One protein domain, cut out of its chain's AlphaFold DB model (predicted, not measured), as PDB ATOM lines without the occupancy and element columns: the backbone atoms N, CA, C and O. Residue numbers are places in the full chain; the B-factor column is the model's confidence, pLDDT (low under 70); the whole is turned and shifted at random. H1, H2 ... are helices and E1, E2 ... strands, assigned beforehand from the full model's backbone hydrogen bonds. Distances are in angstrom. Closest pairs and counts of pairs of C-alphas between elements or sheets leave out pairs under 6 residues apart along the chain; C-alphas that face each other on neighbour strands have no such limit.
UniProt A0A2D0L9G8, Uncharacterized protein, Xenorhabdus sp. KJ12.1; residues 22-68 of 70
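What this domain is: This is residues 22 to 68 of the 70 residues of an uncharacterized protein of Xenorhabdus sp. KJ12.1 (UniProt A0A2D0L9G8). Picture a small elongated model: a two-strand hairpin, E1 and E2, at one end, a wide loop of residues 37 to 48 swinging out and folding back from it, and one main helix, H1, running from the hairpin toward the other end. There residues 58 to 63 stick out, of which 58 and 59 belong to H1, and after them the chain folds back to the short helix H2, whose first C-alpha, that of Ile 65, is 6.6 A from the C-alpha of Trp 53 in H1. The printed part has 47 residues, with two named strands and two named helices in the order E1, E2, H1, H2; the sheet, in the order E1 - E2, is antiparallel. The class is mixed, helices and strands, with 21 residues, under half of those printed, in named elements. It is only just compact, close to loose, with a radius of gyration of the C-alphas of 11.2 A and spans of 33 by 21 by 18 A.

Where its parts are: Start at Asn 22 and go on to C-alpha 25 at (301.882, 596.654, 474.622), where strand E1 begins; it covers residues 25 to 27 and is 7.1 A long. Next look at strand E2, residues 34 to 36, 6.9 A long. Then find C-alpha 49 at (302.182, 604.060, 471.465); from there helix H1 runs through residues 49 to 59, 15.8 A, to C-alpha 59 at (293.707, 613.144, 461.665). Helix H2, residues 65 to 68, is 5.1 A long and ends with C-alpha 68 at (290.020, 608.719, 475.508).

How they stand to each other: Look first at E1 and E2, a hairpin of antiparallel neighbours whose directions stand at 133 degrees. The C-alphas of Val 25 and Thr 36 face each other at 4.6 A, and within hydrogen-bond range are N 26 and O 35 at 2.9 A and N 35 and O 26 at 2.8 A. Move on to H1: the closest C-alphas of E2 and H1 are those of Cys 35 and Val 49, 5.5 A apart. E1 and H1 are apart, but only just, at 8.1 A. Farther along, H1 and H2 only just touch, with 3 pairs of C-alphas within 8 A, the closest being those of Trp 53 and Ile 65 at 6.6 A. H2 is apart from both E1 and E2. In H1 every O i to N i+4 pair is within hydrogen-bond range; H2 is too short for such a pair.

The domain as a whole: The two C-alphas farthest apart are those of Glu 30 and Asp 62, at 33.1 A. The printed part has no cut. The link from E2 to H1, 12 residues, is long; that from E1 to E2 is short, and that from H1 to H2 is tight. Residues 58 to 63, of which 58 and 59 belong to H1, stand free. In the pLDDT column the mean of the printed part is 92.5, and no printed residue is under 70.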
ATOM      1  N   ASN A  22     292.782 597.111 472.455       94.31
ATOM      2  CA  ASN A  22     292.849 595.657 472.576       94.31
ATOM      3  C   ASN A  22     294.232 595.089 472.222       94.31
ATOM      4  O   ASN A  22     294.489 593.911 472.483       94.31
ATOM      5  N   ILE A  23     295.118 595.901 471.644       93.94
ATOM      6  CA  ILE A  23     296.477 595.492 471.298       93.94
ATOM      7  C   ILE A  23     297.327 595.440 472.564       93.94
ATOM      8  O   ILE A  23     297.370 596.375 473.364       93.94
ATOM      9  N   MET A  24     298.051 594.335 472.735       94.88
ATOM     10  CA  MET A  24     299.038 594.229 473.804       94.88
ATOM     11  C   MET A  24     300.216 595.178 473.554       94.88
ATOM     12  O   MET A  24     300.692 595.346 472.427       94.88
ATOM     13  N   VAL A  25     300.724 595.759 474.637       94.69
ATOM     14  CA  VAL A  25     301.882 596.654 474.622       94.69
ATOM     15  C   VAL A  25     302.982 596.105 475.524       94.69
ATOM     16  O   VAL A  25     302.704 595.507 476.565       94.69
ATOM     17  N   GLU A  26     304.231 596.286 475.114       94.62
ATOM     18  CA  GLU A  26     305.427 595.887 475.860       94.62
ATOM     19  C   GLU A  26     306.414 597.052 475.944       94.62
ATOM     20  O   GLU A  26     306.327 597.990 475.154       94.62
ATOM     21  N   ASN A  27     307.359 597.003 476.884       94.44
ATOM     22  CA  ASN A  27     308.408 598.018 476.934       94.44
ATOM     23  C   ASN A  27     309.228 597.973 475.643       94.44
ATOM     24  O   ASN A  27     309.697 596.909 475.221       94.44
ATOM     25  N   CYS A  28     309.426 599.133 475.030       87.12
ATOM     26  CA  CYS A  28     310.342 599.280 473.916       87.12
ATOM     27  C   CYS A  28     311.750 598.879 474.392       87.12
ATOM     28  O   CYS A  28     312.194 599.296 475.454       87.12
ATOM     29  N   HIS A  29     312.469 598.051 473.625       77.19
ATOM     30  CA  HIS A  29     313.729 597.414 474.062       77.19
ATOM     31  C   HIS A  29     314.771 598.363 474.691       77.19
ATOM     32  O   HIS A  29     315.589 597.917 475.495       77.19
ATOM     33  N   GLU A  30     314.770 599.639 474.298       78.38
ATOM     34  CA  GLU A  30     315.788 600.627 474.668       78.38
ATOM     35  C   GLU A  30     315.235 601.831 475.453       78.38
ATOM     36  O   GLU A  30     316.008 602.720 475.811       78.38
ATOM     37  N   THR A  31     313.929 601.882 475.738       79.06
ATOM     38  CA  THR A  31     313.294 603.001 476.455       79.06
ATOM     39  C   THR A  31     312.238 602.504 477.444       79.06
ATOM     40  O   THR A  31     311.752 601.383 477.343       79.06
ATOM     41  N   ASP A  32     311.854 603.342 478.408       85.19
ATOM     42  CA  ASP A  32     310.717 603.058 479.300       85.19
ATOM     43  C   ASP A  32     309.353 603.286 478.607       85.19
ATOM     44  O   ASP A  32     308.310 603.304 479.262       85.19
ATOM     45  N   ASP A  33     309.345 603.482 477.284       89.81
ATOM     46  CA  ASP A  33     308.121 603.690 476.518       89.81
ATOM     47  C   ASP A  33     307.410 602.366 476.227       89.81
ATOM     48  O   ASP A  33     308.010 601.290 476.214       89.81
ATOM     49  N   LEU A  34     306.114 602.459 475.935       94.44
ATOM     50  CA  LEU A  34     305.302 601.322 475.519       94.44
ATOM     51  C   LEU A  34     305.246 601.236 473.995       94.44
ATOM     52  O   LEU A  34     304.944 602.213 473.311       94.44
ATOM     53  N   CYS A  35     305.487 600.040 473.476       96.12
ATOM     54  CA  CYS A  35     305.468 599.699 472.065       96.12
ATOM     55  C   CYS A  35     304.418 598.618 471.786       96.12
ATOM     56  O   CYS A  35     304.211 597.718 472.602       96.12
ATOM     57  N   THR A  36     303.780 598.653 470.615       96.12
ATOM     58  CA  THR A  36     302.829 597.600 470.223       96.12
ATOM     59  C   THR A  36     303.541 596.267 469.976       96.12
ATOM     60  O   THR A  36     304.575 596.214 469.304       96.12
ATOM     61  N   VAL A  37     302.979 595.156 470.464       95.50
ATOM     62  CA  VAL A  37     303.555 593.815 470.214       95.50
ATOM     63  C   VAL A  37     303.185 593.249 468.843       95.50
ATOM     64  O   VAL A  37     303.763 592.258 468.399       95.50
ATOM     65  N   GLU A  38     302.250 593.888 468.148       95.50
ATOM     66  CA  GLU A  38     301.807 593.545 466.801       95.50
ATOM     67  C   GLU A  38     301.653 594.807 465.932       95.50
ATOM     68  O   GLU A  38     301.640 595.926 466.459       95.50
ATOM     69  N   PRO A  39     301.620 594.671 464.593       96.31
ATOM     70  CA  PRO A  39     301.362 595.798 463.703       96.31
ATOM     71  C   PRO A  39     299.967 596.387 463.934       96.31
ATOM     72  O   PRO A  39     299.014 595.649 464.174       96.31
ATOM     73  N   PHE A  40     299.838 597.701 463.780       96.81
ATOM     74  CA  PHE A  40     298.566 598.412 463.892       96.81
ATOM     75  C   PHE A  40     298.405 599.377 462.719       96.81
ATOM     76  O   PHE A  40     299.226 600.268 462.530       96.81
ATOM     77  N   LEU A  41     297.352 599.217 461.914       95.44
ATOM     78  CA  LEU A  41     297.148 599.987 460.679       95.44
ATOM     79  C   LEU A  41     298.387 599.945 459.758       95.44
ATOM     80  O   LEU A  41     298.716 598.900 459.202       95.44
ATOM     81  N   HIS A  42     299.059 601.084 459.580       94.62
ATOM     82  CA  HIS A  42     300.288 601.223 458.797       94.62
ATOM     83  C   HIS A  42     301.555 601.240 459.671       94.62
ATOM     84  O   HIS A  42     302.663 601.306 459.137       94.62
ATOM     85  N   PHE A  43     301.405 601.164 460.995       96.06
ATOM     86  CA  PHE A  43     302.496 601.077 461.952       96.06
ATOM     87  C   PHE A  43     302.980 599.633 462.083       96.06
ATOM     88  O   PHE A  43     302.198 598.690 462.231       96.06
ATOM     89  N   SER A  44     304.296 599.449 462.041       95.94
ATOM     90  CA  SER A  44     304.922 598.151 462.285       95.94
ATOM     91  C   SER A  44     304.800 597.734 463.751       95.94
ATOM     92  O   SER A  44     304.631 598.568 464.638       95.94
ATOM     93  N   ARG A  45     304.973 596.437 464.027       95.00
ATOM     94  CA  ARG A  45     305.240 595.960 465.391       95.00
ATOM     95  C   ARG A  45     306.412 596.742 465.995       95.00
ATOM     96  O   ARG A  45     307.405 596.973 465.306       95.00
ATOM     97  N   GLY A  46     306.321 597.067 467.281       94.69
ATOM     98  CA  GLY A  46     307.359 597.792 468.005       94.69
ATOM     99  C   GLY A  46     307.278 599.304 467.818       94.69
ATOM    100  O   GLY A  46     308.244 599.997 468.113       94.69
ATOM    101  N   THR A  47     306.161 599.819 467.296       95.62
ATOM    102  CA  THR A  47     305.932 601.267 467.215       95.62
ATOM    103  C   THR A  47     305.539 601.790 468.590       95.62
ATOM    104  O   THR A  47     304.703 601.179 469.260       95.62
ATOM    105  N   ASN A  48     306.127 602.917 468.996       95.31
ATOM    106  CA  ASN A  48     305.795 603.592 470.244       95.31
ATOM    107  C   ASN A  48     304.324 604.039 470.230       95.31
ATOM    108  O   ASN A  48     303.846 604.656 469.278       95.31
ATOM    109  N   VAL A  49     303.602 603.731 471.302       94.62
ATOM    110  CA  VAL A  49     302.182 604.060 471.465       94.62
ATOM    111  C   VAL A  49     301.940 605.573 471.397       94.62
ATOM    112  O   VAL A  49     300.926 605.994 470.847       94.62
ATOM    113  N   ILE A  50     302.880 606.397 471.867       93.75
ATOM    114  CA  ILE A  50     302.798 607.863 471.794       93.75
ATOM    115  C   ILE A  50     302.831 608.350 470.337       93.75
ATOM    116  O   ILE A  50     302.083 609.258 469.983       93.75
ATOM    117  N   ASP A  51     303.630 607.728 469.466       95.44
ATOM    118  CA  ASP A  51     303.657 608.082 468.039       95.44
ATOM    119  C   ASP A  51     302.319 607.753 467.361       95.44
ATOM    120  O   ASP A  51     301.813 608.529 466.548       95.44
ATOM    121  N   ILE A  52     301.707 606.628 467.742       96.06
ATOM    122  CA  ILE A  52     300.369 606.245 467.274       96.06
ATOM    123  C   ILE A  52     299.322 607.246 467.786       96.06
ATOM    124  O   ILE A  52     298.437 607.647 467.034       96.06
ATOM    125  N   TRP A  53     299.423 607.686 469.043       95.25
ATOM    126  CA  TRP A  53     298.533 608.692 469.631       95.25
ATOM    127  C   TRP A  53     298.617 610.043 468.926       95.25
ATOM    128  O   TRP A  53     297.581 610.608 468.591       95.25
ATOM    129  N   HIS A  54     299.824 610.537 468.643       95.38
ATOM    130  CA  HIS A  54     299.993 611.763 467.863       95.38
ATOM    131  C   HIS A  54     299.360 611.635 466.476       95.38
ATOM    132  O   HIS A  54     298.666 612.548 466.032       95.38
ATOM    133  N   TRP A  55     299.508 610.478 465.823       95.88
ATOM    134  CA  TRP A  55     298.851 610.245 464.541       95.88
ATOM    135  C   TRP A  55     297.327 610.369 464.629       95.88
ATOM    136  O   TRP A  55     296.738 610.964 463.730       95.88
ATOM    137  N   PHE A  56     296.690 609.861 465.690       94.94
ATOM    138  CA  PHE A  56     295.247 610.025 465.904       94.94
ATOM    139  C   PHE A  56     294.828 611.499 465.984       94.94
ATOM    140  O   PHE A  56     293.856 611.888 465.334       94.94
ATOM    141  N   GLU A  57     295.553 612.313 466.756       94.19
ATOM    142  CA  GLU A  57     295.260 613.749 466.914       94.19
ATOM    143  C   GLU A  57     295.507 614.538 465.618       94.19
ATOM    144  O   GLU A  57     294.784 615.488 465.322       94.19
ATOM    145  N   ASP A  58     296.459 614.097 464.792       94.75
ATOM    146  CA  ASP A  58     296.741 614.703 463.488       94.75
ATOM    147  C   ASP A  58     295.633 614.455 462.446       94.75
ATOM    148  O   ASP A  58     295.566 615.171 461.444       94.75
ATOM    149  N   GLN A  59     294.758 613.458 462.645       91.62
ATOM    150  CA  GLN A  59     293.707 613.144 461.665       91.62
ATOM    151  C   GLN A  59     292.541 614.134 461.706       91.62
ATOM    152  O   GLN A  59     291.923 614.399 460.675       91.62
ATOM    153  N   THR A  60     292.207 614.660 462.886       88.62
ATOM    154  CA  THR A  60     291.133 615.645 463.053       88.62
ATOM    155  C   THR A  60     291.285 616.406 464.370       88.62
ATOM    156  O   THR A  60     291.518 615.781 465.405       88.62
ATOM    157  N   PRO A  61     291.060 617.736 464.386       88.25
ATOM    158  CA  PRO A  61     291.112 618.527 465.617       88.25
ATOM    159  C   PRO A  61     290.045 618.136 466.651       88.25
ATOM    160  O   PRO A  61     290.142 618.572 467.793       88.25
ATOM    161  N   ASP A  62     289.032 617.350 466.269       89.38
ATOM    162  CA  ASP A  62     287.979 616.879 467.176       89.38
ATOM    163  C   ASP A  62     288.381 615.627 467.979       89.38
ATOM    164  O   ASP A  62     287.713 615.280 468.961       89.38
ATOM    165  N   PHE A  63     289.460 614.942 467.583       90.75
ATOM    166  CA  PHE A  63     289.982 613.776 468.286       90.75
ATOM    167  C   PHE A  63     291.057 614.221 469.280       90.75
ATOM    168  O   PHE A  63     292.053 614.831 468.908       90.75
ATOM    169  N   HIS A  64     290.858 613.906 470.559       91.88
ATOM    170  CA  HIS A  64     291.812 614.245 471.612       91.88
ATOM    171  C   HIS A  64     292.089 613.020 472.464       91.88
ATOM    172  O   HIS A  64     291.187 612.524 473.148       91.88
ATOM    173  N   ILE A  65     293.345 612.587 472.496       91.19
ATOM    174  CA  ILE A  65     293.778 611.407 473.256       91.19
ATOM    175  C   ILE A  65     293.467 611.582 474.736       91.19
ATOM    176  O   ILE A  65     292.990 610.663 475.398       91.19
ATOM    177  N   SER A  66     293.622 612.807 475.242       91.75
ATOM    178  CA  SER A  66     293.308 613.134 476.628       91.75
ATOM    179  C   SER A  66     291.857 612.849 477.013       91.75
ATOM    180  O   SER A  66     291.593 612.733 478.196       91.75
ATOM    181  N   LYS A  67     290.906 612.786 476.069       88.81
ATOM    182  CA  LYS A  67     289.499 612.435 476.346       88.81
ATOM    183  C   LYS A  67     289.247 610.928 476.306       88.81
ATOM    184  O   LYS A  67     288.231 610.492 476.825       88.81
ATOM    185  N   MET A  68     290.147 610.165 475.693       86.00
ATOM    186  CA  MET A  68     290.020 608.719 475.508       86.00
ATOM    187  C   MET A  68     290.665 607.911 476.645       86.00
ATOM    188  O   MET A  68     290.455 606.707 476.742       86.00
TER     189      MET A  68